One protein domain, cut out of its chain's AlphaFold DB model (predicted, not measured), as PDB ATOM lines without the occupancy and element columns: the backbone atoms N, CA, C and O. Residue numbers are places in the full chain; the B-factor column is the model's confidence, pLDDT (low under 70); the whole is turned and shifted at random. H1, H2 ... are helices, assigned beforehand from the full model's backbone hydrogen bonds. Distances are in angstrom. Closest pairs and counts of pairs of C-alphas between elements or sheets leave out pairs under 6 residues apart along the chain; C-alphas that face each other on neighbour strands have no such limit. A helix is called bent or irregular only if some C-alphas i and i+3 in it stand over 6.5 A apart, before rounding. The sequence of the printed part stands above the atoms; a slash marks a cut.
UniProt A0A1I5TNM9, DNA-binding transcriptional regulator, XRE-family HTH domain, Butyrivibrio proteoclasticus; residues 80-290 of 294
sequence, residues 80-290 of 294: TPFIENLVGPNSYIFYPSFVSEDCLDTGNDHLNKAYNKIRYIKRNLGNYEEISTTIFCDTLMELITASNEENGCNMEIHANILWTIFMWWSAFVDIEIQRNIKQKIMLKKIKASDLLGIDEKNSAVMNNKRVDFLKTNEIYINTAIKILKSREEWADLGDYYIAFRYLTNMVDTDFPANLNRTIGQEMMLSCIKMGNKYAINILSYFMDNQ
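Overview. This is residues 80 to 290 of the 294 residues of the protein "DNA-binding transcriptional regulator, XRE-family HTH domain" of Butyrivibrio proteoclasticus (UniProt A0A1I5TNM9). One long helix, H6, runs along the longest axis; on one side its first half packs with H5, and H4 packs on H5 in turn, the three making an up-and-down bundle, while on another side H7b packs on the first part of H6, and H8, H9 and H10 follow beyond H7b as a second group, H8 packing on H7b and both H9 and H10 on H8. The bent H7 folds back alongside H6 with its first arm, H7a; the later part of H6 and the link of residues 187 to 203 make one end of the length. The printed part has 211 residues with ten named helices, H1 to H10 in chain order, and no named strand; the class is all helix. It is compact, with a radius of gyration of the C-alphas of 17.6 A, and its spans of 55 by 36 by 36 A are only just elongated.

Along the chain. H1 is residues 81 to 85, beginning at C-alpha 81 (90.187, 119.626, 115.991); H2 is 91 to 94 and H3 101 to 105. H3 is irregular, only just: C-alphas 102 and 105 are 6.7 A apart. H4, residues 109 to 126, is 26.0 A long and H5, 133 to 149, 25.1 A. H6, residues 155 to 186, measures 46.5 A and ends at C-alpha 186 (71.211, 113.948, 130.212). H7, residues 204 to 228, was assigned as one helix by its hydrogen bonds but is bent: C-alphas 216 and 219 are 7.4 A apart. Its arms are H7a, 204 to 216, and H7b, 219 to 228. H8, residues 232 to 247, is 23.5 A long and irregular, with C-alphas 233 and 236 7.2 A apart. H9, 257 to 273, is 24.3 A long; H10, 277 to 288, ends at C-alpha 288 (88.060, 114.792, 100.489).

Arrangement. In the bundle, each helix running against the one before, H5 and H6 form a hairpin at 7 degrees, closest at C-alphas Phe 136 and Trp 168, 6.0 A. H4 and H5, also a hairpin, touch at His 110 and Glu 142, C-alphas 5.1 A apart. H3 and H4 only just touch, only at the corner, with 3 pairs of C-alphas within 8 A. H2 is close to H6 but not clearly touching, C-alphas Tyr 92 and Met 167 7.0 A apart; H1 is likewise close to H8, Ile 83 and Leu 247 7.8 A. H7a is near H6. H7b touches H6 at a steep tilt of 50 degrees, C-alphas His 158 and Ala 224 4.8 A apart. H8, the hub, touches H6, H7b, H9 and H10; its closest C-alphas to H9 are Leu 247 and Gly 264, 4.0 A. H9 and H10 are about perpendicular, 78 degrees. Every O i to N i+4 pair is within hydrogen-bond range in H1, H4, H5, H7a, H7b, H9 and H10, against 26 of 28 in H6, 9 of 12 in H8 and 0 of 1 in H3, where 1 of 2 O i to N i+3 pairs is; H2 is too short for an i+4 pair.

Size, cuts and confidence. The C-alphas farthest apart, Asn 151 and Lys 188, are 55.4 A apart. The printed part has no cut, and the long link is H6 to H7. Mean pLDDT of the printed part is 73.0; 84 residues are under 70, among them 80 to 94 and 172 to 208.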
ATOM      1  N   THR A  80      93.844 122.021 116.788       42.47
ATOM      2  CA  THR A  80      93.424 120.973 117.747       42.47
ATOM      3  C   THR A  80      92.287 120.035 117.273       42.47
ATOM      4  O   THR A  80      92.395 118.837 117.538       42.47
ATOM      5  N   PRO A  81      91.256 120.490 116.523       45.16
ATOM      6  CA  PRO A  81      90.187 119.626 115.991       45.16
ATOM      7  C   PRO A  81      90.653 118.500 115.048       45.16
ATOM      8  O   PRO A  81      89.927 117.534 114.832       45.16
ATOM      9  N   PHE A  82      91.867 118.586 114.485       49.53
ATOM     10  CA  PHE A  82      92.473 117.489 113.720       49.53
ATOM     11  C   PHE A  82      92.656 116.234 114.580       49.53
ATOM     12  O   PHE A  82      92.373 115.129 114.127       49.53
ATOM     13  N   ILE A  83      93.061 116.410 115.843       48.69
ATOM     14  CA  ILE A  83      93.276 115.291 116.760       48.69
ATOM     15  C   ILE A  83      91.952 114.627 117.144       48.69
ATOM     16  O   ILE A  83      91.925 113.416 117.294       48.69
ATOM     17  N   GLU A  84      90.851 115.375 117.252       48.44
ATOM     18  CA  GLU A  84      89.529 114.813 117.577       48.44
ATOM     19  C   GLU A  84      89.008 113.883 116.467       48.44
ATOM     20  O   GLU A  84      88.456 112.826 116.759       48.44
ATOM     21  N   ASN A  85      89.269 114.210 115.195       50.44
ATOM     22  CA  ASN A  85      88.911 113.341 114.069       50.44
ATOM     23  C   ASN A  85      89.737 112.046 114.017       50.44
ATOM     24  O   ASN A  85      89.219 111.023 113.575       50.44
ATOM     25  N   LEU A  86      90.984 112.062 114.506       52.59
ATOM     26  CA  LEU A  86      91.827 110.861 114.615       52.59
ATOM     27  C   LEU A  86      91.313 109.854 115.651       52.59
ATOM     28  O   LEU A  86      91.827 108.740 115.705       52.59
ATOM     29  N   VAL A  87      90.330 110.229 116.477       48.28
ATOM     30  CA  VAL A  87      89.800 109.379 117.553       48.28
ATOM     31  C   VAL A  87      88.284 109.221 117.535       48.28
ATOM     32  O   VAL A  87      87.730 108.733 118.507       48.28
ATOM     33  N   GLY A  88      87.621 109.615 116.444       48.25
ATOM     34  CA  GLY A  88      86.193 109.371 116.234       48.25
ATOM     35  C   GLY A  88      85.896 108.035 115.531       48.25
ATOM     36  O   GLY A  88      86.810 107.275 115.211       48.25
ATOM     37  N   PRO A  89      84.629 107.758 115.184       44.88
ATOM     38  CA  PRO A  89      84.205 106.483 114.592       44.88
ATOM     39  C   PRO A  89      84.814 106.176 113.213       44.88
ATOM     40  O   PRO A  89      84.864 105.017 112.822       44.88
ATOM     41  N   ASN A  90      85.337 107.180 112.502       51.16
ATOM     42  CA  ASN A  90      86.081 106.998 111.248       51.16
ATOM     43  C   ASN A  90      87.596 106.835 111.465       51.16
ATOM     44  O   ASN A  90      88.350 106.749 110.497       51.16
ATOM     45  N   SER A  91      88.055 106.784 112.721       58.09
ATOM     46  CA  SER A  91      89.476 106.681 113.053       58.09
ATOM     47  C   SER A  91      90.120 105.445 112.435       58.09
ATOM     48  O   SER A  91      91.278 105.517 112.037       58.09
ATOM     49  N   TYR A  92      89.367 104.345 112.264       59.41
ATOM     50  CA  TYR A  92      89.855 103.089 111.679       59.41
ATOM     51  C   TYR A  92      90.530 103.268 110.302       59.41
ATOM     52  O   TYR A  92      91.404 102.479 109.946       59.41
ATOM     53  N   ILE A  93      90.155 104.313 109.552       60.62
ATOM     54  CA  ILE A  93      90.707 104.662 108.233       60.62
ATOM     55  C   ILE A  93      92.182 105.086 108.333       60.62
ATOM     56  O   ILE A  93      92.950 104.907 107.390       60.62
ATOM     57  N   PHE A  94      92.607 105.585 109.494       67.81
ATOM     58  CA  PHE A  94      93.977 106.025 109.765       67.81
ATOM     59  C   PHE A  94      94.907 104.900 110.217       67.81
ATOM     60  O   PHE A  94      96.097 105.132 110.418       67.81
ATOM     61  N   TYR A  95      94.399 103.683 110.396       75.56
ATOM     62  CA  TYR A  95      95.213 102.550 110.814       75.56
ATOM     63  C   TYR A  95      95.313 101.570 109.640       75.56
ATOM     64  O   TYR A  95      94.366 100.813 109.382       75.56
ATOM     65  N   PRO A  96      96.446 101.555 108.913       78.12
ATOM     66  CA  PRO A  96      96.657 100.593 107.843       78.12
ATOM     67  C   PRO A  96      96.588  99.173 108.407       78.12
ATOM     68  O   PRO A  96      97.315  98.817 109.327       78.12
ATOM     69  N   SER A  97      95.686  98.362 107.871       80.94
ATOM     70  CA  SER A  97      95.537  96.947 108.221       80.94
ATOM     71  C   SER A  97      95.526  96.127 106.954       80.94
ATOM     72  O   SER A  97      94.928  96.527 105.954       80.94
ATOM     73  N   PHE A  98      96.141  94.957 107.029       83.50
ATOM     74  CA  PHE A  98      96.454  94.130 105.877       83.50
ATOM     75  C   PHE A  98      95.774  92.787 106.071       83.50
ATOM     76  O   PHE A  98      95.937  92.143 107.097       83.50
ATOM     77  N   VAL A  99      94.926  92.404 105.129       76.88
ATOM     78  CA  VAL A  99      94.287  91.089 105.135       76.88
ATOM     79  C   VAL A  99      94.347  90.609 103.697       76.88
ATOM     80  O   VAL A  99      93.403  90.837 102.941       76.88
ATOM     81  N   SER A 100      95.490  90.054 103.298       69.56
ATOM     82  CA  SER A 100      95.652  89.499 101.954       69.56
ATOM     83  C   SER A 100      94.687  88.326 101.727       69.56
ATOM     84  O   SER A 100      94.393  87.551 102.642       69.56
ATOM     85  N   GLU A 101      94.141  88.215 100.511       58.94
ATOM     86  CA  GLU A 101      93.242  87.111 100.128       58.94
ATOM     87  C   GLU A 101      93.980  85.765 100.106       58.94
ATOM     88  O   GLU A 101      93.407  84.754 100.511       58.94
ATOM     89  N   ASP A 102      95.272  85.786  99.762       51.31
ATOM     90  CA  ASP A 102      96.172  84.627  99.763       51.31
ATOM     91  C   ASP A 102      96.383  84.021 101.162       51.31
ATOM     92  O   ASP A 102      96.836  82.884 101.287       51.31
ATOM     93  N   CYS A 103      96.032  84.749 102.229       50.62
ATOM     94  CA  CYS A 103      96.251  84.304 103.601       50.62
ATOM     95  C   CYS A 103      95.053  83.595 104.263       50.62
ATOM     96  O   CYS A 103      95.133  83.249 105.439       50.62
ATOM     97  N   LEU A 104      93.946  83.351 103.554       53.84
ATOM     98  CA  LEU A 104      92.826  82.557 104.096       53.84
ATOM     99  C   LEU A 104      93.071  81.037 104.068       53.84
ATOM    100  O   LEU A 104      92.221  80.277 104.528       53.84
ATOM    101  N   ASP A 105      94.227  80.602 103.565       55.66
ATOM    102  CA  ASP A 105      94.598  79.189 103.425       55.66
ATOM    103  C   ASP A 105      96.074  78.938 103.815       55.66
ATOM    104  O   ASP A 105      96.734  78.033 103.311       55.66
ATOM    105  N   THR A 106      96.625  79.746 104.736       59.81
ATOM    106  CA  THR A 106      98.038  79.656 105.184       59.81
ATOM    107  C   THR A 106      98.375  78.388 105.968       59.81
ATOM    108  O   THR A 106      99.536  78.156 106.299       59.81
ATOM    109  N   GLY A 107      97.372  77.589 106.339       70.75
ATOM    110  CA  GLY A 107      97.522  76.514 107.318       70.75
ATOM    111  C   GLY A 107      97.704  77.003 108.764       70.75
ATOM    112  O   GLY A 107      97.798  76.163 109.658       70.75
ATOM    113  N   ASN A 108      97.712  78.322 109.020       84.88
ATOM    114  CA  ASN A 108      97.795  78.897 110.363       84.88
ATOM    115  C   ASN A 108      96.393  79.251 110.904       84.88
ATOM    116  O   ASN A 108      95.771  80.240 110.508       84.88
ATOM    117  N   ASP A 109      95.890  78.436 111.834       88.81
ATOM    118  CA  ASP A 109      94.563  78.613 112.441       88.81
ATOM    119  C   ASP A 109      94.457  79.910 113.267       88.81
ATOM    120  O   ASP A 109      93.441  80.607 113.207       88.81
ATOM    121  N   HIS A 110      95.521  80.281 113.984       91.00
ATOM    122  CA  HIS A 110      95.574  81.514 114.773       91.00
ATOM    123  C   HIS A 110      95.501  82.761 113.882       91.00
ATOM    124  O   HIS A 110      94.744  83.697 114.159       91.00
ATOM    125  N   LEU A 111      96.206  82.753 112.749       88.12
ATOM    126  CA  LEU A 111      96.168  83.846 111.781       88.12
ATOM    127  C   LEU A 111      94.769  84.009 111.173       88.12
ATOM    128  O   LEU A 111      94.228  85.117 111.128       88.12
ATOM    129  N   ASN A 112      94.140  82.897 110.789       87.75
ATOM    130  CA  ASN A 112      92.778  82.890 110.259       87.75
ATOM    131  C   ASN A 112      91.761  83.441 111.270       87.75
ATOM    132  O   ASN A 112      90.901  84.264 110.926       87.75
ATOM    133  N   LYS A 113      91.871  83.045 112.544       91.19
ATOM    134  CA  LYS A 113      91.045  83.589 113.634       91.19
ATOM    135  C   LYS A 113      91.253  85.088 113.810       91.19
ATOM    136  O   LYS A 113      90.266  85.826 113.895       91.19
ATOM    137  N   ALA A 114      92.504  85.548 113.823       91.50
ATOM    138  CA  ALA A 114      92.828  86.967 113.915       91.50
ATOM    139  C   ALA A 114      92.204  87.763 112.761       91.50
ATOM    140  O   ALA A 114      91.547  88.778 112.992       91.50
ATOM    141  N   TYR A 115      92.328  87.284 111.523       89.81
ATOM    142  CA  TYR A 115      91.806  87.975 110.342       89.81
ATOM    143  C   TYR A 115      90.283  88.062 110.340       89.81
ATOM    144  O   TYR A 115      89.722  89.120 110.042       89.81
ATOM    145  N   ASN A 116      89.600  86.993 110.751       89.38
ATOM    146  CA  ASN A 116      88.152  87.014 110.933       89.38
ATOM    147  C   ASN A 116      87.723  88.050 111.984       89.38
ATOM    148  O   ASN A 116      86.773  88.802 111.748       89.38
ATOM    149  N   LYS A 117      88.453  88.161 113.103       91.69
ATOM    150  CA  LYS A 117      88.199  89.193 114.123       91.69
ATOM    151  C   LYS A 117      88.486  90.607 113.604       91.69
ATOM    152  O   LYS A 117      87.674  91.498 113.834       91.69
ATOM    153  N   ILE A 118      89.565  90.826 112.849       89.44
ATOM    154  CA  ILE A 118      89.871  92.126 112.218       89.44
ATOM    155  C   ILE A 118      88.747  92.535 111.257       89.44
ATOM    156  O   ILE A 118      88.277  93.673 111.305       89.44
ATOM    157  N   ARG A 119      88.262  91.612 110.414       86.88
ATOM    158  CA  ARG A 119      87.122  91.868 109.515       86.88
ATOM    159  C   ARG A 119      85.848  92.191 110.291       86.88
ATOM    160  O   ARG A 119      85.142  93.129 109.924       86.88
ATOM    161  N   TYR A 120      85.577  91.457 111.371       87.88
ATOM    162  CA  TYR A 120      84.464  91.743 112.276       87.88
ATOM    163  C   TYR A 120      84.578  93.153 112.866       87.88
ATOM    164  O   TYR A 120      83.622  93.921 112.794       87.88
ATOM    165  N   ILE A 121      85.749  93.527 113.392       85.19
ATOM    166  CA  ILE A 121      85.982  94.860 113.959       85.19
ATOM    167  C   ILE A 121      85.716  95.938 112.902       85.19
ATOM    168  O   ILE A 121      84.912  96.834 113.138       85.19
ATOM    169  N   LYS A 122      86.317  95.823 111.711       80.19
ATOM    170  CA  LYS A 122      86.124  96.790 110.616       80.19
ATOM    171  C   LYS A 122      84.653  96.956 110.230       80.19
ATOM    172  O   LYS A 122      84.185  98.081 110.079       80.19
ATOM    173  N   ARG A 123      83.922  95.847 110.086       80.56
ATOM    174  CA  ARG A 123      82.502  95.861 109.708       80.56
ATOM    175  C   ARG A 123      81.639  96.567 110.753       80.56
ATOM    176  O   ARG A 123      80.798  97.378 110.385       80.56
ATOM    177  N   ASN A 124      81.848  96.270 112.033       77.62
ATOM    178  CA  ASN A 124      81.032  96.842 113.106       77.62
ATOM    179  C   ASN A 124      81.360  98.314 113.369       77.62
ATOM    180  O   ASN A 124      80.444  99.099 113.602       77.62
ATOM    181  N   LEU A 125      82.626  98.721 113.224       71.62
ATOM    182  CA  LEU A 125      82.995 100.141 113.262       71.62
ATOM    183  C   LEU A 125      82.330 100.933 112.135       71.62
ATOM    184  O   LEU A 125      81.793 102.006 112.392       71.62
ATOM    185  N   GLY A 126      82.293 100.385 110.915       65.25
ATOM    186  CA  GLY A 126      81.576 101.004 109.793       65.25
ATOM    187  C   GLY A 126      80.072 101.187 110.041       65.25
ATOM    188  O   GLY A 126      79.466 102.094 109.480       65.25
ATOM    189  N   ASN A 127      79.485 100.371 110.921       67.38
ATOM    190  CA  ASN A 127      78.079 100.449 111.326       67.38
ATOM    191  C   ASN A 127      77.853 101.256 112.621       67.38
ATOM    192  O   ASN A 127      76.725 101.301 113.110       67.38
ATOM    193  N   TYR A 128      78.892 101.894 113.174       61.66
ATOM    194  CA  TYR A 128      78.850 102.625 114.449       61.66
ATOM    195  C   TYR A 128      78.440 101.764 115.661       61.66
ATOM    196  O   TYR A 128      77.879 102.276 116.634       61.66
ATOM    197  N   GLU A 129      78.718 100.459 115.624       67.56
ATOM    198  CA  GLU A 129      78.430  99.542 116.729       67.56
ATOM    199  C   GLU A 129      79.559  99.524 117.773       67.56
ATOM    200  O   GLU A 129      80.743  99.656 117.452       67.56
ATOM    201  N   GLU A 130      79.196  99.345 119.048       67.06
ATOM    202  CA  GLU A 130      80.159  99.266 120.149       67.06
ATOM    203  C   GLU A 130      80.908  97.926 120.125       67.06
ATOM    204  O   GLU A 130      80.307  96.850 120.084       67.06
ATOM    205  N   ILE A 131      82.238  97.987 120.192       74.62
ATOM    206  CA  ILE A 131      83.105  96.806 120.191       74.62
ATOM    207  C   ILE A 131      83.672  96.598 121.589       74.62
ATOM    208  O   ILE A 131      84.338  97.471 122.145       74.62
ATOM    209  N   SER A 132      83.452  95.404 122.140       81.56
ATOM    210  CA  SER A 132      84.031  95.016 123.427       81.56
ATOM    211  C   SER A 132      85.560  95.051 123.387       81.56
ATOM    212  O   SER A 132      86.182  94.495 122.477       81.56
ATOM    213  N   THR A 133      86.179  95.602 124.435       78.62
ATOM    214  CA  THR A 133      87.643  95.642 124.594       78.62
ATOM    215  C   THR A 133      88.286  94.253 124.589       78.62
ATOM    216  O   THR A 133      89.435  94.103 124.178       78.62
ATOM    217  N   THR A 134      87.535  93.220 124.983       86.06
ATOM    218  CA  THR A 134      87.979  91.819 124.952       86.06
ATOM    219  C   THR A 134      88.302  91.340 123.542       86.06
ATOM    220  O   THR A 134      89.226  90.560 123.365       86.06
ATOM    221  N   ILE A 135      87.603  91.850 122.522       88.88
ATOM    222  CA  ILE A 135      87.817  91.436 121.132       88.88
ATOM    223  C   ILE A 135      89.200  91.886 120.652       88.88
ATOM    224  O   ILE A 135      89.876  91.123 119.961       88.88
ATOM    225  N   PHE A 136      89.659  93.079 121.046       90.31
ATOM    226  CA  PHE A 136      91.011  93.543 120.718       90.31
ATOM    227  C   PHE A 136      92.082  92.708 121.421       90.31
ATOM    228  O   PHE A 136      93.053  92.317 120.779       90.31
ATOM    229  N   CYS A 137      91.873  92.382 122.702       90.38
ATOM    230  CA  CYS A 137      92.770  91.512 123.465       90.38
ATOM    231  C   CYS A 137      92.910  90.131 122.807       90.38
ATOM    232  O   CYS A 137      94.021  89.694 122.515       90.38
ATOM    233  N   ASP A 138      91.781  89.489 122.488       92.31
ATOM    234  CA  ASP A 138      91.771  88.194 121.811       92.31
ATOM    235  C   ASP A 138      92.475  88.278 120.454       92.31
ATOM    236  O   ASP A 138      93.293  87.430 120.125       92.31
ATOM    237  N   THR A 139      92.187  89.315 119.660       94.12
ATOM    238  CA  THR A 139      92.809  89.501 118.340       94.12
ATOM    239  C   THR A 139      94.328  89.630 118.456       94.12
ATOM    240  O   THR A 139      95.056  89.013 117.684       94.12
ATOM    241  N   LEU A 140      94.812  90.396 119.438       94.50
ATOM    242  CA  LEU A 140      96.242  90.576 119.678       94.50
ATOM    243  C   LEU A 140      96.917  89.258 120.085       94.50
ATOM    244  O   LEU A 140      97.995  88.946 119.584       94.50
ATOM    245  N   MET A 141      96.272  88.467 120.945       94.12
ATOM    246  CA  MET A 141      96.765  87.151 121.367       94.12
ATOM    247  C   MET A 141      96.895  86.177 120.189       94.12
ATOM    248  O   MET A 141      97.919  85.505 120.054       94.12
ATOM    249  N   GLU A 142      95.887  86.126 119.315       94.88
ATOM    250  CA  GLU A 142      95.908  85.298 118.102       94.88
ATOM    251  C   GLU A 142      97.057  85.721 117.165       94.88
ATOM    252  O   GLU A 142      97.829  84.878 116.713       94.88
ATOM    253  N   LEU A 143      97.251  87.029 116.947       94.31
ATOM    254  CA  LEU A 143      98.341  87.554 116.110       94.31
ATOM    255  C   LEU A 143      99.735  87.264 116.681       94.31
ATOM    256  O   LEU A 143     100.643  86.907 115.933       94.31
ATOM    257  N   ILE A 144      99.929  87.412 117.995       93.56
ATOM    258  CA  ILE A 144     101.211  87.098 118.647       93.56
ATOM    259  C   ILE A 144     101.513  85.602 118.525       93.56
ATOM    260  O   ILE A 144     102.652  85.226 118.249       93.56
ATOM    261  N   THR A 145     100.500  84.751 118.695       93.75
ATOM    262  CA  THR A 145     100.657  83.297 118.566       93.75
ATOM    263  C   THR A 145     101.036  82.920 117.135       93.75
ATOM    264  O   THR A 145     102.051  82.256 116.937       93.75
ATOM    265  N   ALA A 146     100.321  83.452 116.139       91.44
ATOM    266  CA  ALA A 146     100.642  83.252 114.726       91.44
ATOM    267  C   ALA A 146     102.052  83.759 114.362       91.44
ATOM    268  O   ALA A 146     102.801  83.082 113.663       91.44
ATOM    269  N   SER A 147     102.457  84.922 114.893       90.94
ATOM    270  CA  SER A 147     103.811  85.466 114.708       90.94
ATOM    271  C   SER A 147     104.889  84.494 115.192       90.94
ATOM    272  O   SER A 147     105.894  84.293 114.510       90.94
ATOM    273  N   ASN A 148     104.679  83.864 116.351       89.50
ATOM    274  CA  ASN A 148     105.624  82.896 116.903       89.50
ATOM    275  C   ASN A 148     105.698  81.619 116.052       89.50
ATOM    276  O   ASN A 148     106.791  81.106 115.833       89.50
ATOM    277  N   GLU A 149     104.566  81.128 115.545       88.19
ATOM    278  CA  GLU A 149     104.512  79.937 114.682       88.19
ATOM    279  C   GLU A 149     105.188  80.163 113.323       88.19
ATOM    280  O   GLU A 149     105.890  79.288 112.819       88.19
ATOM    281  N   GLU A 150     105.044  81.360 112.752       83.06
ATOM    282  CA  GLU A 150     105.666  81.743 111.477       83.06
ATOM    283  C   GLU A 150     107.093  82.305 111.643       83.06
ATOM    284  O   GLU A 150     107.672  82.855 110.700       83.06
ATOM    285  N   ASN A 151     107.682  82.193 112.842       79.31
ATOM    286  CA  ASN A 151     108.994  82.749 113.198       79.31
ATOM    287  C   ASN A 151     109.146  84.242 112.831       79.31
ATOM    288  O   ASN A 151     110.223  84.702 112.450       79.31
ATOM    289  N   GLY A 152     108.050  85.000 112.892       72.06
ATOM    290  CA  GLY A 152     108.002  86.427 112.593       72.06
ATOM    291  C   GLY A 152     108.238  86.792 111.123       72.06
ATOM    292  O   GLY A 152     108.464  87.968 110.839       72.06
ATOM    293  N   CYS A 153     108.193  85.833 110.191       74.88
ATOM    294  CA  CYS A 153     108.512  86.070 108.779       74.88
ATOM    295  C   CYS A 153     107.444  86.880 108.027       74.88
ATOM    296  O   CYS A 153     107.765  87.521 107.019       74.88
ATOM    297  N   ASN A 154     106.201  86.848 108.506       85.75
ATOM    298  CA  ASN A 154     105.062  87.492 107.874       85.75
ATOM    299  C   ASN A 154     104.862  88.921 108.390       85.75
ATOM    300  O   ASN A 154     104.510  89.161 109.546       85.75
ATOM    301  N   MET A 155     105.093  89.882 107.499       90.31
ATOM    302  CA  MET A 155     105.052  91.312 107.807       90.31
ATOM    303  C   MET A 155     103.628  91.806 108.093       90.31
ATOM    304  O   MET A 155     103.456  92.717 108.904       90.31
ATOM    305  N   GLU A 156     102.607  91.177 107.497       90.62
ATOM    306  CA  GLU A 156     101.202  91.539 107.721       90.62
ATOM    307  C   GLU A 156     100.785  91.285 109.167       90.62
ATOM    308  O   GLU A 156     100.015  92.064 109.730       90.62
ATOM    309  N   ILE A 157     101.329  90.239 109.802       92.12
ATOM    310  CA  ILE A 157     101.082  89.959 111.220       92.12
ATOM    311  C   ILE A 157     101.550  91.141 112.069       92.12
ATOM    312  O   ILE A 157     100.779  91.666 112.867       92.12
ATOM    313  N   HIS A 158     102.778  91.620 111.856       94.25
ATOM    314  CA  HIS A 158     103.340  92.744 112.615       94.25
ATOM    315  C   HIS A 158     102.612  94.060 112.344       94.25
ATOM    316  O   HIS A 158     102.360  94.829 113.273       94.25
ATOM    317  N   ALA A 159     102.209  94.298 111.096       94.12
ATOM    318  CA  ALA A 159     101.367  95.436 110.746       94.12
ATOM    319  C   ALA A 159     100.014  95.385 111.473       94.12
ATOM    320  O   ALA A 159      99.575  96.379 112.051       94.12
ATOM    321  N   ASN A 160      99.380  94.212 111.516       93.81
ATOM    322  CA  ASN A 160      98.102  94.032 112.193       93.81
ATOM    323  C   ASN A 160      98.218  94.037 113.721       93.81
ATOM    324  O   ASN A 160      97.280  94.475 114.379       93.81
ATOM    325  N   ILE A 161      99.352  93.627 114.300       95.06
ATOM    326  CA  ILE A 161      99.628  93.799 115.738       95.06
ATOM    327  C   ILE A 161      99.568  95.288 116.088       95.06
ATOM    328  O   ILE A 161      98.853  95.673 117.015       95.06
ATOM    329  N   LEU A 162     100.266  96.133 115.317       94.25
ATOM    330  CA  LEU A 162     100.212  97.583 115.507       94.25
ATOM    331  C   LEU A 162      98.793  98.103 115.319       94.25
ATOM    332  O   LEU A 162      98.292  98.814 116.187       94.25
ATOM    333  N   TRP A 163      98.119  97.700 114.242       92.50
ATOM    334  CA  TRP A 163      96.728  98.062 114.003       92.50
ATOM    335  C   TRP A 163      95.827  97.745 115.204       92.50
ATOM    336  O   TRP A 163      95.162  98.641 115.717       92.50
ATOM    337  N   THR A 164      95.847  96.511 115.714       92.38
ATOM    338  CA  THR A 164      95.003  96.083 116.838       92.38
ATOM    339  C   THR A 164      95.300  96.872 118.109       92.38
ATOM    340  O   THR A 164      94.363  97.309 118.776       92.38
ATOM    341  N   ILE A 165      96.577  97.101 118.435       91.69
ATOM    342  CA  ILE A 165      96.974  97.877 119.621       91.69
ATOM    343  C   ILE A 165      96.481  99.321 119.513       91.69
ATOM    344  O   ILE A 165      95.915  99.858 120.462       91.69
ATOM    345  N   PHE A 166      96.661  99.946 118.354       87.81
ATOM    346  CA  PHE A 166      96.246 101.323 118.129       87.81
ATOM    347  C   PHE A 166      94.718 101.489 118.091       87.81
ATOM    348  O   PHE A 166      94.201 102.476 118.614       87.81
ATOM    349  N   MET A 167      93.992 100.517 117.537       83.81
ATOM    350  CA  MET A 167      92.528 100.475 117.596       83.81
ATOM    351  C   MET A 167      92.022 100.291 119.029       83.81
ATOM    352  O   MET A 167      91.027 100.885 119.437       83.81
ATOM    353  N   TRP A 168      92.718  99.487 119.831       85.88
ATOM    354  CA  TRP A 168      92.383  99.350 121.242       85.88
ATOM    355  C   TRP A 168      92.678 100.648 122.008       85.88
ATOM    356  O   TRP A 168      91.876 101.078 122.838       85.88
ATOM    357  N   TRP A 169      93.785 101.323 121.687       81.88
ATOM    358  CA  TRP A 169      94.108 102.639 122.236       81.88
ATOM    359  C   TRP A 169      93.012 103.673 121.947       81.88
ATOM    360  O   TRP A 169      92.598 104.390 122.861       81.88
ATOM    361  N   SER A 170      92.497 103.733 120.713       74.12
ATOM    362  CA  SER A 170      91.428 104.676 120.349       74.12
ATOM    363  C   SER A 170      90.103 104.367 121.040       74.12
ATOM    364  O   SER A 170      89.429 105.296 121.489       74.12
ATOM    365  N   ALA A 171      89.785 103.089 121.268       70.81
ATOM    366  CA  ALA A 171      88.593 102.695 122.019       70.81
ATOM    367  C   ALA A 171      88.558 103.281 123.449       70.81
ATOM    368  O   ALA A 171      87.481 103.576 123.969       70.81
ATOM    369  N   PHE A 172      89.712 103.525 124.091       64.88
ATOM    370  CA  PHE A 172      89.748 104.219 125.390       64.88
ATOM    371  C   PHE A 172      89.333 105.693 125.303       64.88
ATOM    372  O   PHE A 172      88.836 106.241 126.287       64.88
ATOM    373  N   VAL A 173      89.562 106.342 124.162       55.56
ATOM    374  CA  VAL A 173      89.241 107.758 123.939       55.56
ATOM    375  C   VAL A 173      87.770 107.926 123.550       55.56
ATOM    376  O   VAL A 173      87.098 108.806 124.092       55.56
ATOM    377  N   ASP A 174      87.238 107.031 122.715       52.22
ATOM    378  CA  ASP A 174      85.823 107.022 122.322       52.22
ATOM    379  C   ASP A 174      84.881 106.872 123.527       52.22
ATOM    380  O   ASP A 174      83.916 107.625 123.663       52.22
ATOM    381  N   ILE A 175      85.183 105.963 124.464       51.12
ATOM    382  CA  ILE A 175      84.364 105.748 125.674       51.12
ATOM    383  C   ILE A 175      84.258 107.031 126.517       51.12
ATOM    384  O   ILE A 175      83.215 107.312 127.112       51.12
ATOM    385  N   GLU A 176      85.324 107.825 126.583       50.06
ATOM    386  CA  GLU A 176      85.399 109.038 127.399       50.06
ATOM    387  C   GLU A 176      84.612 110.197 126.777       50.06
ATOM    388  O   GLU A 176      83.795 110.832 127.456       50.06
ATOM    389  N   ILE A 177      84.790 110.415 125.471       50.22
ATOM    390  CA  ILE A 177      84.023 111.395 124.695       50.22
ATOM    391  C   ILE A 177      82.533 111.029 124.740       50.22
ATOM    392  O   ILE A 177      81.701 111.860 125.110       50.22
ATOM    393  N   GLN A 178      82.184 109.765 124.476       48.22
ATOM    394  CA  GLN A 178      80.798 109.297 124.504       48.22
ATOM    395  C   GLN A 178      80.161 109.412 125.894       48.22
ATOM    396  O   GLN A 178      78.996 109.800 125.999       48.22
ATOM    397  N   ARG A 179      80.891 109.110 126.976       49.75
ATOM    398  CA  ARG A 179      80.379 109.231 128.350       49.75
ATOM    399  C   ARG A 179      80.144 110.689 128.742       49.75
ATOM    400  O   ARG A 179      79.087 110.991 129.297       49.75
ATOM    401  N   ASN A 180      81.076 111.588 128.420       50.25
ATOM    402  CA  ASN A 180      80.930 113.022 128.681       50.25
ATOM    403  C   ASN A 180      79.766 113.623 127.884       50.25
ATOM    404  O   ASN A 180      78.954 114.365 128.441       50.25
ATOM    405  N   ILE A 181      79.634 113.253 126.608       47.03
ATOM    406  CA  ILE A 181      78.521 113.675 125.755       47.03
ATOM    407  C   ILE A 181      77.190 113.125 126.293       47.03
ATOM    408  O   ILE A 181      76.267 113.908 126.515       47.03
ATOM    409  N   LYS A 182      77.084 111.824 126.610       46.38
ATOM    410  CA  LYS A 182      75.866 111.213 127.191       46.38
ATOM    411  C   LYS A 182      75.460 111.870 128.516       46.38
ATOM    412  O   LYS A 182      74.280 112.156 128.720       46.38
ATOM    413  N   GLN A 183      76.416 112.164 129.398       49.97
ATOM    414  CA  GLN A 183      76.152 112.815 130.685       49.97
ATOM    415  C   GLN A 183      75.678 114.268 130.512       49.97
ATOM    416  O   GLN A 183      74.734 114.695 131.176       49.97
ATOM    417  N   LYS A 184      76.284 115.030 129.594       49.44
ATOM    418  CA  LYS A 184      75.890 116.422 129.313       49.44
ATOM    419  C   LYS A 184      74.567 116.525 128.539       49.44
ATOM    420  O   LYS A 184      73.794 117.451 128.802       49.44
ATOM    421  N   ILE A 185      74.256 115.548 127.676       49.09
ATOM    422  CA  ILE A 185      72.929 115.361 127.056       49.09
ATOM    423  C   ILE A 185      71.869 115.121 128.139       49.09
ATOM    424  O   ILE A 185      70.854 115.818 128.158       49.09
ATOM    425  N   MET A 186      72.119 114.201 129.080       47.34
ATOM    426  CA  MET A 186      71.211 113.948 130.212       47.34
ATOM    427  C   MET A 186      70.959 115.203 131.059       47.34
ATOM    428  O   MET A 186      69.855 115.395 131.563       47.34
ATOM    429  N   LEU A 187      71.953 116.085 131.178       50.62
ATOM    430  CA  LEU A 187      71.861 117.341 131.929       50.62
ATOM    431  C   LEU A 187      71.301 118.527 131.114       50.62
ATOM    432  O   LEU A 187      71.219 119.630 131.655       50.62
ATOM    433  N   LYS A 188      70.921 118.331 129.838       50.88
ATOM    434  CA  LYS A 188      70.432 119.369 128.900       50.88
ATOM    435  C   LYS A 188      71.336 120.613 128.795       50.88
ATOM    436  O   LYS A 188      70.852 121.723 128.581       50.88
ATOM    437  N   LYS A 189      72.654 120.449 128.940       49.44
ATOM    438  CA  LYS A 189      73.647 121.533 128.841       49.44
ATOM    439  C   LYS A 189      74.647 121.212 127.733       49.44
ATOM    440  O   LYS A 189      75.724 120.703 128.021       49.44
ATOM    441  N   ILE A 190      74.287 121.483 126.480       47.53
ATOM    442  CA  ILE A 190      75.199 121.306 125.340       47.53
ATOM    443  C   ILE A 190      75.430 122.663 124.678       47.53
ATOM    444  O   ILE A 190      74.484 123.293 124.208       47.53
ATOM    445  N   LYS A 191      76.686 123.109 124.634       45.75
ATOM    446  CA  LYS A 191      77.167 124.196 123.772       45.75
ATOM    447  C   LYS A 191      78.094 123.624 122.695       45.75
ATOM    448  O   LYS A 191      78.702 122.580 122.892       45.75
ATOM    449  N   ALA A 192      78.280 124.339 121.584       37.12
ATOM    450  CA  ALA A 192      79.216 123.935 120.524       37.12
ATOM    451  C   ALA A 192      80.671 123.790 121.024       37.12
ATOM    452  O   ALA A 192      81.415 122.948 120.538       37.12
ATOM    453  N   SER A 193      81.059 124.554 122.051       36.69
ATOM    454  CA  SER A 193      82.355 124.430 122.731       36.69
ATOM    455  C   SER A 193      82.493 123.168 123.590       36.69
ATOM    456  O   SER A 193      83.608 122.793 123.925       36.69
ATOM    457  N   ASP A 194      81.386 122.517 123.969       38.47
ATOM    458  CA  ASP A 194      81.403 121.274 124.756       38.47
ATOM    459  C   ASP A 194      81.745 120.037 123.912       38.47
ATOM    460  O   ASP A 194      82.079 119.002 124.484       38.47
ATOM    461  N   LEU A 195      81.665 120.143 122.579       41.16
ATOM    462  CA  LEU A 195      82.141 119.132 121.628       41.16
ATOM    463  C   LEU A 195      83.669 119.178 121.448       41.16
ATOM    464  O   LEU A 195      84.254 118.164 121.099       41.16
ATOM    465  N   LEU A 196      84.289 120.333 121.723       40.06
ATOM    466  CA  LEU A 196      85.685 120.680 121.401       40.06
ATOM    467  C   LEU A 196      86.630 120.639 122.620       40.06
ATOM    468  O   LEU A 196      87.660 121.312 122.649       40.06
ATOM    469  N   GLY A 197      86.232 119.960 123.697       37.72
ATOM    470  CA  GLY A 197      86.900 120.078 124.991       37.72
ATOM    471  C   GLY A 197      86.920 118.773 125.764       37.72
ATOM    472  O   GLY A 197      86.093 118.563 126.653       37.72
ATOM    473  N   ILE A 198      87.904 117.920 125.471       40.91
ATOM    474  CA  ILE A 198      88.381 116.944 126.454       40.91
ATOM    475  C   ILE A 198      89.099 117.757 127.535       40.91
ATOM    476  O   ILE A 198      90.265 118.119 127.402       40.91
ATOM    477  N   ASP A 199      88.351 118.132 128.567       36.75
ATOM    478  CA  ASP A 199      88.857 118.831 129.744       36.75
ATOM    479  C   ASP A 199      89.878 117.909 130.441       36.75
ATOM    480  O   ASP A 199      89.513 116.841 130.936       36.75
ATOM    481  N   GLU A 200      91.156 118.309 130.486       40.84
ATOM    482  CA  GLU A 200      92.301 117.561 131.058       40.84
ATOM    483  C   GLU A 200      92.132 117.189 132.552       40.84
ATOM    484  O   GLU A 200      92.991 116.545 133.154       40.84
ATOM    485  N   LYS A 201      91.021 117.591 133.180       38.75
ATOM    486  CA  LYS A 201      90.724 117.405 134.607       38.75
ATOM    487  C   LYS A 201      90.061 116.069 134.966       38.75
ATOM    488  O   LYS A 201      90.049 115.718 136.145       38.75
ATOM    489  N   ASN A 202      89.573 115.296 133.994       41.25
ATOM    490  CA  ASN A 202      89.306 113.858 134.153       41.25
ATOM    491  C   ASN A 202      90.536 113.140 133.555       41.25
ATOM    492  O   ASN A 202      90.828 113.345 132.392       41.25
ATOM    493  N   SER A 203      91.363 112.323 134.212       43.41
ATOM    494  CA  SER A 203      91.088 111.306 135.217       43.41
ATOM    495  C   SER A 203      92.427 110.667 135.647       43.41
ATOM    496  O   SER A 203      93.092 110.013 134.842       43.41
ATOM    497  N   ALA A 204      92.828 110.783 136.919       44.44
ATOM    498  CA  ALA A 204      94.018 110.085 137.435       44.44
ATOM    499  C   ALA A 204      93.928 108.551 137.246       44.44
ATOM    500  O   ALA A 204      94.924 107.880 136.989       44.44
ATOM    501  N   VAL A 205      92.713 107.997 137.292       46.44
ATOM    502  CA  VAL A 205      92.436 106.568 137.065       46.44
ATOM    503  C   VAL A 205      92.618 106.175 135.590       46.44
ATOM    504  O   VAL A 205      93.058 105.067 135.298       46.44
ATOM    505  N   MET A 206      92.295 107.067 134.652       51.44
ATOM    506  CA  MET A 206      92.469 106.838 133.214       51.44
ATOM    507  C   MET A 206      93.934 106.972 132.815       51.44
ATOM    508  O   MET A 206      94.414 106.170 132.019       51.44
ATOM    509  N   ASN A 207      94.657 107.918 133.422       60.22
ATOM    510  CA  ASN A 207      96.107 108.000 133.280       60.22
ATOM    511  C   ASN A 207      96.763 106.693 133.736       60.22
ATOM    512  O   ASN A 207      97.573 106.152 132.994       60.22
ATOM    513  N   ASN A 208      96.330 106.108 134.860       64.44
ATOM    514  CA  ASN A 208      96.836 104.803 135.299       64.44
ATOM    515  C   ASN A 208      96.531 103.682 134.291       64.44
ATOM    516  O   ASN A 208      97.438 102.953 133.911       64.44
ATOM    517  N   LYS A 209      95.297 103.584 133.769       72.44
ATOM    518  CA  LYS A 209      94.953 102.577 132.744       72.44
ATOM    519  C   LYS A 209      95.749 102.739 131.445       72.44
ATOM    520  O   LYS A 209      96.141 101.739 130.855       72.44
ATOM    521  N   ARG A 210      95.984 103.977 130.996       73.25
ATOM    522  CA  ARG A 210      96.803 104.269 129.807       73.25
ATOM    523  C   ARG A 210      98.268 103.905 130.038       73.25
ATOM    524  O   ARG A 210      98.875 103.301 129.162       73.25
ATOM    525  N   VAL A 211      98.806 104.216 131.216       76.31
ATOM    526  CA  VAL A 211     100.169 103.837 131.617       76.31
ATOM    527  C   VAL A 211     100.315 102.315 131.673       76.31
ATOM    528  O   VAL A 211     101.267 101.776 131.117       76.31
ATOM    529  N   ASP A 212      99.363 101.609 132.280       83.19
ATOM    530  CA  ASP A 212      99.386 100.143 132.360       83.19
ATOM    531  C   ASP A 212      99.263  99.499 130.971       83.19
ATOM    532  O   ASP A 212      99.973  98.540 130.656       83.19
ATOM    533  N   PHE A 213      98.412 100.061 130.107       86.62
ATOM    534  CA  PHE A 213      98.282  99.632 128.716       86.62
ATOM    535  C   PHE A 213      99.590  99.809 127.939       86.62
ATOM    536  O   PHE A 213     100.018  98.876 127.260       86.62
ATOM    537  N   LEU A 214     100.237 100.974 128.057       85.00
ATOM    538  CA  LEU A 214     101.527 101.246 127.420       85.00
ATOM    539  C   LEU A 214     102.584 100.256 127.900       85.00
ATOM    540  O   LEU A 214     103.161  99.551 127.082       85.00
ATOM    541  N   LYS A 215     102.761 100.108 129.218       87.00
ATOM    542  CA  LYS A 215     103.736  99.168 129.797       87.00
ATOM    543  C   LYS A 215     103.546  97.738 129.297       87.00
ATOM    544  O   LYS A 215     104.525  97.056 129.013       87.00
ATOM    545  N   THR A 216     102.296  97.299 129.176       89.62
ATOM    546  CA  THR A 216     101.968  95.943 128.716       89.62
ATOM    547  C   THR A 216     102.278  95.750 127.230       89.62
ATOM    548  O   THR A 216     102.723  94.675 126.832       89.62
ATOM    549  N   ASN A 217     102.063  96.779 126.405       91.94
ATOM    550  CA  ASN A 217     102.118  96.658 124.948       91.94
ATOM    551  C   ASN A 217     103.393  97.218 124.296       91.94
ATOM    552  O   ASN A 217     103.643  96.933 123.125       91.94
ATOM    553  N   GLU A 218     104.226  97.961 125.031       92.94
ATOM    554  CA  GLU A 218     105.424  98.643 124.514       92.94
ATOM    555  C   GLU A 218     106.383  97.681 123.802       92.94
ATOM    556  O   GLU A 218     106.922  97.994 122.738       92.94
ATOM    557  N   ILE A 219     106.560  96.478 124.356       93.31
ATOM    558  CA  ILE A 219     107.417  95.452 123.760       93.31
ATOM    559  C   ILE A 219     106.893  94.993 122.395       93.31
ATOM    560  O   ILE A 219     107.681  94.876 121.454       93.31
ATOM    561  N   TYR A 220     105.581  94.790 122.253       94.81
ATOM    562  CA  TYR A 220     104.966  94.359 120.998       94.81
ATOM    563  C   TYR A 220     105.010  95.475 119.956       94.81
ATOM    564  O   TYR A 220     105.364  95.217 118.808       94.81
ATOM    565  N   ILE A 221     104.747  96.720 120.368       94.69
ATOM    566  CA  ILE A 221     104.837  97.900 119.499       94.69
ATOM    567  C   ILE A 221     106.256  98.041 118.938       94.69
ATOM    568  O   ILE A 221     106.448  98.098 117.723       94.69
ATOM    569  N   ASN A 222     107.266  98.065 119.810       95.06
ATOM    570  CA  ASN A 222     108.650  98.284 119.395       95.06
ATOM    571  C   ASN A 222     109.194  97.114 118.567       95.06
ATOM    572  O   ASN A 222     109.926  97.336 117.602       95.06
ATOM    573  N   THR A 223     108.808  95.879 118.898       95.25
ATOM    574  CA  THR A 223     109.194  94.690 118.125       95.25
ATOM    575  C   THR A 223     108.578  94.720 116.728       95.25
ATOM    576  O   THR A 223     109.309  94.576 115.749       95.25
ATOM    577  N   ALA A 224     107.274  94.990 116.617       95.69
ATOM    578  CA  ALA A 224     106.589  95.070 115.332       95.69
ATOM    579  C   ALA A 224     107.161  96.194 114.451       95.69
ATOM    580  O   ALA A 224     107.506  95.946 113.298       95.69
ATOM    581  N   ILE A 225     107.364  97.402 114.997       96.25
ATOM    582  CA  ILE A 225     107.988  98.520 114.265       96.25
ATOM    583  C   ILE A 225     109.393  98.142 113.790       96.25
ATOM    584  O   ILE A 225     109.733  98.375 112.632       96.25
ATOM    585  N   LYS A 226     110.216  97.535 114.655       96.38
ATOM    586  CA  LYS A 226     111.577  97.117 114.293       96.38
ATOM    587  C   LYS A 226     111.575  96.103 113.148       96.38
ATOM    588  O   LYS A 226     112.405  96.219 112.250       96.38
ATOM    589  N   ILE A 227     110.661  95.132 113.175       94.88
ATOM    590  CA  ILE A 227     110.534  94.130 112.113       94.88
ATOM    591  C   ILE A 227     110.079  94.793 110.815       94.88
ATOM    592  O   ILE A 227     110.744  94.612 109.799       94.88
ATOM    593  N   LEU A 228     109.036  95.626 110.846       95.38
ATOM    594  CA  LEU A 228     108.560  96.359 109.666       95.38
ATOM    595  C   LEU A 228     109.672  97.197 109.024       95.38
ATOM    596  O   LEU A 228     109.897  97.102 107.822       95.38
ATOM    597  N   LYS A 229     110.448  97.923 109.836       95.88
ATOM    598  CA  LYS A 229     111.577  98.744 109.371       95.88
ATOM    599  C   LYS A 229     112.769  97.957 108.828       95.88
ATOM    600  O   LYS A 229     113.659  98.559 108.238       95.88
ATOM    601  N   SER A 230     112.814  96.639 109.018       94.88
ATOM    602  CA  SER A 230     113.886  95.801 108.467       94.88
ATOM    603  C   SER A 230     113.732  95.517 106.970       94.88
ATOM    604  O   SER A 230     114.699  95.091 106.340       94.88
ATOM    605  N   ARG A 231     112.545  95.757 106.391       91.88
ATOM    606  CA  ARG A 231     112.280  95.582 104.958       91.88
ATOM    607  C   ARG A 231     111.867  96.902 104.328       91.88
ATOM    608  O   ARG A 231     110.970  97.570 104.831       91.88
ATOM    609  N   GLU A 232     112.481  97.232 103.198       91.00
ATOM    610  CA  GLU A 232     112.279  98.499 102.483       91.00
ATOM    611  C   GLU A 232     110.796  98.775 102.176       91.00
ATOM    612  O   GLU A 232     110.287  99.846 102.489       91.00
ATOM    613  N   GLU A 233     110.061  97.768 101.696       90.19
ATOM    614  CA  GLU A 233     108.635  97.875 101.332       90.19
ATOM    615  C   GLU A 233     107.700  98.247 102.502       90.19
ATOM    616  O   GLU A 233     106.609  98.790 102.290       90.19
ATOM    617  N   TRP A 234     108.127  97.939 103.732       93.69
ATOM    618  CA  TRP A 234     107.366  98.101 104.974       93.69
ATOM    619  C   TRP A 234     107.931  99.199 105.881       93.69
ATOM    620  O   TRP A 234     107.287  99.564 106.868       93.69
ATOM    621  N   ALA A 235     109.103  99.749 105.551       93.56
ATOM    622  CA  ALA A 235     109.773 100.765 106.353       93.56
ATOM    623  C   ALA A 235     108.903 102.014 106.533       93.56
ATOM    624  O   ALA A 235     108.751 102.487 107.661       93.56
ATOM    625  N   ASP A 236     108.220 102.440 105.467       92.19
ATOM    626  CA  ASP A 236     107.236 103.525 105.509       92.19
ATOM    627  C   ASP A 236     106.132 103.279 106.542       92.19
ATOM    628  O   ASP A 236     105.720 104.202 107.244       92.19
ATOM    629  N   LEU A 237     105.642 102.042 106.672       94.25
ATOM    630  CA  LEU A 237     104.605 101.730 107.656       94.25
ATOM    631  C   LEU A 237     105.149 101.851 109.081       94.25
ATOM    632  O   LEU A 237     104.471 102.363 109.972       94.25
ATOM    633  N   GLY A 238     106.386 101.396 109.291       94.88
ATOM    634  CA  GLY A 238     107.084 101.548 110.560       94.88
ATOM    635  C   GLY A 238     107.260 103.018 110.943       94.88
ATOM    636  O   GLY A 238     106.885 103.402 112.049       94.88
ATOM    637  N   ASP A 239     107.770 103.846 110.030       94.81
ATOM    638  CA  ASP A 239     107.960 105.287 110.256       94.81
ATOM    639  C   ASP A 239     106.639 106.015 110.510       94.81
ATOM    640  O   ASP A 239     106.537 106.812 111.450       94.81
ATOM    641  N   TYR A 240     105.603 105.656 109.748       92.69
ATOM    642  CA  TYR A 240     104.247 106.143 109.952       92.69
ATOM    643  C   TYR A 240     103.761 105.861 111.379       92.69
ATOM    644  O   TYR A 240     103.341 106.783 112.079       92.69
ATOM    645  N   TYR A 241     103.867 104.615 111.855       93.81
ATOM    646  CA  TYR A 241     103.424 104.271 113.205       93.81
ATOM    647  C   TYR A 241     104.250 104.955 114.292       93.81
ATOM    648  O   TYR A 241     103.671 105.347 115.301       93.81
ATOM    649  N   ILE A 242     105.559 105.168 114.103       94.06
ATOM    650  CA  ILE A 242     106.367 105.947 115.057       94.06
ATOM    651  C   ILE A 242     105.801 107.368 115.182       94.06
ATOM    652  O   ILE A 242     105.529 107.814 116.297       94.06
ATOM    653  N   ALA A 243     105.582 108.064 114.063       90.56
ATOM    654  CA  ALA A 243     104.985 109.400 114.076       90.56
ATOM    655  C   ALA A 243     103.590 109.383 114.723       90.56
ATOM    656  O   ALA A 243     103.250 110.233 115.552       90.56
ATOM    657  N   PHE A 244     102.797 108.365 114.389       87.06
ATOM    658  CA  PHE A 244     101.428 108.232 114.859       87.06
ATOM    659  C   PHE A 244     101.333 107.970 116.367       87.06
ATOM    660  O   PHE A 244     100.425 108.491 117.008       87.06
ATOM    661  N   ARG A 245     102.294 107.253 116.972       89.75
ATOM    662  CA  ARG A 245     102.370 107.077 118.435       89.75
ATOM    663  C   ARG A 245     102.425 108.415 119.165       89.75
ATOM    664  O   ARG A 245     101.679 108.628 120.116       89.75
ATOM    665  N   TYR A 246     103.295 109.319 118.722       84.75
ATOM    666  CA  TYR A 246     103.395 110.655 119.309       84.75
ATOM    667  C   TYR A 246     102.116 111.460 119.055       84.75
ATOM    668  O   TYR A 246     101.585 112.093 119.968       84.75
ATOM    669  N   LEU A 247     101.558 111.355 117.845       78.50
ATOM    670  CA  LEU A 247     100.342 112.065 117.452       78.50
ATOM    671  C   LEU A 247      99.114 111.651 118.279       78.50
ATOM    672  O   LEU A 247      98.271 112.490 118.590       78.50
ATOM    673  N   THR A 248      99.018 110.383 118.686       75.31
ATOM    674  CA  THR A 248      97.940 109.875 119.554       75.31
ATOM    675  C   THR A 248      98.277 109.944 121.047       75.31
ATOM    676  O   THR A 248      97.457 109.540 121.876       75.31
ATOM    677  N   ASN A 249      99.451 110.483 121.405       76.81
ATOM    678  CA  ASN A 249     100.009 110.470 122.758       76.81
ATOM    679  C   ASN A 249     100.105 109.049 123.363       76.81
ATOM    680  O   ASN A 249      99.903 108.861 124.561       76.81
ATOM    681  N   MET A 250     100.390 108.047 122.529       84.56
ATOM    682  CA  MET A 250     100.654 106.656 122.915       84.56
ATOM    683  C   MET A 250     102.167 106.425 123.084       84.56
ATOM    684  O   MET A 250     102.789 105.578 122.429       84.56
ATOM    685  N   VAL A 251     102.770 107.241 123.947       85.12
ATOM    686  CA  VAL A 251     104.203 107.242 124.258       85.12
ATOM    687  C   VAL A 251     104.406 107.417 125.760       85.12
ATOM    688  O   VAL A 251     103.657 108.150 126.405       85.12
ATOM    689  N   ASP A 252     105.412 106.736 126.308       83.38
ATOM    690  CA  ASP A 252     105.836 106.898 127.699       83.38
ATOM    691  C   ASP A 252     106.963 107.937 127.755       83.38
ATOM    692  O   ASP A 252     108.132 107.640 127.512       83.38
ATOM    693  N   THR A 253     106.584 109.196 127.960       78.62
ATOM    694  CA  THR A 253     107.503 110.338 128.039       78.62
ATOM    695  C   THR A 253     107.123 111.209 129.223       78.62
ATOM    696  O   THR A 253     105.934 111.362 129.499       78.62
ATOM    697  N   ASP A 254     108.084 111.931 129.790       73.75
ATOM    698  CA  ASP A 254     107.813 112.955 130.811       73.75
ATOM    699  C   ASP A 254     107.147 114.232 130.247       73.75
ATOM    700  O   ASP A 254     106.904 115.198 130.973       73.75
ATOM    701  N   PHE A 255     106.866 114.274 128.942       66.88
ATOM    702  CA  PHE A 255     106.247 115.418 128.286       66.88
ATOM    703  C   PHE A 255     104.726 115.456 128.465       66.88
ATOM    704  O   PHE A 255     104.064 114.414 128.489       66.88
ATOM    705  N   PRO A 256     104.134 116.664 128.526       63.06
ATOM    706  CA  PRO A 256     102.688 116.807 128.510       63.06
ATOM    707  C   PRO A 256     102.109 116.374 127.153       63.06
ATOM    708  O   PRO A 256     102.757 116.476 126.107       63.06
ATOM    709  N   ALA A 257     100.853 115.920 127.163       65.25
ATOM    710  CA  ALA A 257     100.214 115.313 125.995       65.25
ATOM    711  C   ALA A 257     100.157 116.238 124.770       65.25
ATOM    712  O   ALA A 257     100.279 115.779 123.635       65.25
ATOM    713  N   ASN A 258      99.991 117.543 124.984       58.38
ATOM    714  CA  ASN A 258     100.026 118.541 123.918       58.38
ATOM    715  C   ASN A 258     101.393 118.594 123.215       58.38
ATOM    716  O   ASN A 258     101.433 118.662 121.992       58.38
ATOM    717  N   LEU A 259     102.499 118.509 123.959       61.22
ATOM    718  CA  LEU A 259     103.844 118.530 123.395       61.22
ATOM    719  C   LEU A 259     104.128 117.254 122.596       61.22
ATOM    720  O   LEU A 259     104.633 117.347 121.481       61.22
ATOM    721  N   ASN A 260     103.731 116.086 123.104       68.69
ATOM    722  CA  ASN A 260     103.831 114.829 122.354       68.69
ATOM    723  C   ASN A 260     103.056 114.876 121.041       68.69
ATOM    724  O   ASN A 260     103.581 114.483 120.002       68.69
ATOM    725  N   ARG A 261     101.837 115.422 121.067       68.75
ATOM    726  CA  ARG A 261     101.028 115.601 119.858       68.75
ATOM    727  C   ARG A 261     101.716 116.517 118.855       68.75
ATOM    728  O   ARG A 261     101.769 116.160 117.685       68.75
ATOM    729  N   THR A 262     102.293 117.634 119.299       63.41
ATOM    730  CA  THR A 262     103.076 118.533 118.434       63.41
ATOM    731  C   THR A 262     104.280 117.820 117.820       63.41
ATOM    732  O   THR A 262     104.521 117.946 116.624       63.41
ATOM    733  N   ILE A 263     105.012 117.021 118.602       73.50
ATOM    734  CA  ILE A 263     106.121 116.206 118.083       73.50
ATOM    735  C   ILE A 263     105.603 115.245 117.006       73.50
ATOM    736  O   ILE A 263     106.145 115.200 115.906       73.50
ATOM    737  N   GLY A 264     104.515 114.525 117.284       79.88
ATOM    738  CA  GLY A 264     103.908 113.594 116.334       79.88
ATOM    739  C   GLY A 264     103.404 114.267 115.064       79.88
ATOM    740  O   GLY A 264     103.538 113.696 113.984       79.88
ATOM    741  N   GLN A 265     102.880 115.491 115.169       70.69
ATOM    742  CA  GLN A 265     102.519 116.313 114.015       70.69
ATOM    743  C   GLN A 265     103.744 116.566 113.142       70.69
ATOM    744  O   GLN A 265     103.713 116.195 111.975       70.69
ATOM    745  N   GLU A 266     104.829 117.107 113.700       71.00
ATOM    746  CA  GLU A 266     106.064 117.388 112.952       71.00
ATOM    747  C   GLU A 266     106.675 116.122 112.332       71.00
ATOM    748  O   GLU A 266     107.123 116.138 111.183       71.00
ATOM    749  N   MET A 267     106.626 114.992 113.044       83.50
ATOM    750  CA  MET A 267     107.050 113.694 112.509       83.50
ATOM    751  C   MET A 267     106.173 113.246 111.336       83.50
ATOM    752  O   MET A 267     106.701 112.779 110.328       83.50
ATOM    753  N   MET A 268     104.852 113.422 111.433       81.44
ATOM    754  CA  MET A 268     103.924 113.111 110.347       81.44
ATOM    755  C   MET A 268     104.167 114.018 109.140       81.44
ATOM    756  O   MET A 268     104.182 113.528 108.013       81.44
ATOM    757  N   LEU A 269     104.434 115.314 109.364       68.19
ATOM    758  CA  LEU A 269     104.822 116.222 108.284       68.19
ATOM    759  C   LEU A 269     106.073 115.693 107.601       68.19
ATOM    760  O   LEU A 269     106.062 115.549 106.389       68.19
ATOM    761  N   SER A 270     107.113 115.363 108.371       74.50
ATOM    762  CA  SER A 270     108.364 114.809 107.848       74.50
ATOM    763  C   SER A 270     108.126 113.546 107.015       74.50
ATOM    764  O   SER A 270     108.655 113.444 105.912       74.50
ATOM    765  N   CYS A 271     107.270 112.627 107.477       78.38
ATOM    766  CA  CYS A 271     106.881 111.444 106.706       78.38
ATOM    767  C   CYS A 271     106.243 111.831 105.363       78.38
ATOM    768  O   CYS A 271     106.634 111.298 104.329       78.38
ATOM    769  N   ILE A 272     105.319 112.799 105.355       70.88
ATOM    770  CA  ILE A 272     104.704 113.318 104.120       70.88
ATOM    771  C   ILE A 272     105.771 113.918 103.194       70.88
ATOM    772  O   ILE A 272     105.783 113.603 102.007       70.88
ATOM    773  N   LYS A 273     106.706 114.725 103.729       64.94
ATOM    774  CA  LYS A 273     107.805 115.327 102.945       64.94
ATOM    775  C   LYS A 273     108.677 114.274 102.263       64.94
ATOM    776  O   LYS A 273     109.201 114.527 101.188       64.94
ATOM    777  N   MET A 274     108.839 113.117 102.897       74.88
ATOM    778  CA  MET A 274     109.644 112.006 102.389       74.88
ATOM    779  C   MET A 274     108.863 111.061 101.464       74.88
ATOM    780  O   MET A 274     109.399 110.033 101.067       74.88
ATOM    781  N   GLY A 275     107.611 111.377 101.116       68.38
ATOM    782  CA  GLY A 275     106.812 110.547 100.214       68.38
ATOM    783  C   GLY A 275     106.153 109.334 100.882       68.38
ATOM    784  O   GLY A 275     105.717 108.422 100.183       68.38
ATOM    785  N   ASN A 276     106.051 109.302 102.215       83.94
ATOM    786  CA  ASN A 276     105.463 108.173 102.934       83.94
ATOM    787  C   ASN A 276     103.984 107.981 102.561       83.94
ATOM    788  O   ASN A 276     103.117 108.780 102.937       83.94
ATOM    789  N   LYS A 277     103.682 106.878 101.869       81.69
ATOM    790  CA  LYS A 277     102.347 106.598 101.313       81.69
ATOM    791  C   LYS A 277     101.226 106.564 102.357       81.69
ATOM    792  O   LYS A 277     100.108 106.981 102.070       81.69
ATOM    793  N   TYR A 278     101.499 106.098 103.577       84.44
ATOM    794  CA  TYR A 278     100.482 106.012 104.631       84.44
ATOM    795  C   TYR A 278     100.161 107.391 105.200       84.44
ATOM    796  O   TYR A 278      98.991 107.740 105.339       84.44
ATOM    797  N   ALA A 279     101.192 108.200 105.449       80.19
ATOM    798  CA  ALA A 279     101.026 109.576 105.900       80.19
ATOM    799  C   ALA A 279     100.284 110.432 104.852       80.19
ATOM    800  O   ALA A 279      99.400 111.216 105.201       80.19
ATOM    801  N   ILE A 280     100.585 110.229 103.563       71.31
ATOM    802  CA  ILE A 280      99.890 110.880 102.442       71.31
ATOM    803  C   ILE A 280      98.432 110.407 102.325       71.31
ATOM    804  O   ILE A 280      97.547 111.219 102.085       71.31
ATOM    805  N   ASN A 281      98.124 109.128 102.538       73.19
ATOM    806  CA  ASN A 281      96.735 108.653 102.454       73.19
ATOM    807  C   ASN A 281      95.824 109.295 103.506       73.19
ATOM    808  O   ASN A 281      94.690 109.671 103.206       73.19
ATOM    809  N   ILE A 282      96.331 109.469 104.728       69.94
ATOM    810  CA  ILE A 282      95.620 110.220 105.770       69.94
ATOM    811  C   ILE A 282      95.349 111.638 105.308       69.94
ATOM    812  O   ILE A 282      94.250 112.161 105.494       69.94
ATOM    813  N   LEU A 283      96.349 112.244 104.680       63.09
ATOM    814  CA  LEU A 283      96.233 113.581 104.155       63.09
ATOM    815  C   LEU A 283      95.109 113.711 103.126       63.09
ATOM    816  O   LEU A 283      94.264 114.596 103.261       63.09
ATOM    817  N   SER A 284      95.070 112.807 102.149       59.69
ATOM    818  CA  SER A 284      94.037 112.760 101.113       59.69
ATOM    819  C   SER A 284      92.636 112.592 101.702       59.69
ATOM    820  O   SER A 284      91.742 113.366 101.369       59.69
ATOM    821  N   TYR A 285      92.456 111.681 102.666       61.53
ATOM    822  CA  TYR A 285      91.167 111.480 103.337       61.53
ATOM    823  C   TYR A 285      90.620 112.770 103.967       61.53
ATOM    824  O   TYR A 285      89.425 113.063 103.893       61.53
ATOM    825  N   PHE A 286      91.487 113.565 104.590       54.53
ATOM    826  CA  PHE A 286      91.066 114.831 105.176       54.53
ATOM    827  C   PHE A 286      90.747 115.913 104.140       54.53
ATOM    828  O   PHE A 286      89.936 116.789 104.431       54.53
ATOM    829  N   MET A 287      91.364 115.868 102.959       50.53
ATOM    830  CA  MET A 287      91.047 116.790 101.866       50.53
ATOM    831  C   MET A 287      89.673 116.487 101.257       50.53
ATOM    832  O   MET A 287      88.906 117.417 101.010       50.53
ATOM    833  N   ASP A 288      89.324 115.210 101.107       48.62
ATOM    834  CA  ASP A 288      88.060 114.792 100.489       48.62
ATOM    835  C   ASP A 288      86.840 115.049 101.394       48.62
ATOM    836  O   ASP A 288      85.777 115.454 100.924       48.62
ATOM    837  N   ASN A 289      86.995 114.902 102.715       46.97
ATOM    838  CA  ASN A 289      85.911 115.101 103.690       46.97
ATOM    839  C   ASN A 289      85.695 116.568 104.123       46.97
ATOM    840  O   ASN A 289      84.897 116.841 105.020       46.97
ATOM    841  N   GLN A 290      86.386 117.530 103.499       42.62
ATOM    842  CA  GLN A 290      86.184 118.975 103.702       42.62
ATOM    843  C   GLN A 290      85.145 119.580 102.745       42.62
ATOM    844  O   GLN A 290      84.942 120.793 102.774       42.62
TER     845      GLN A 290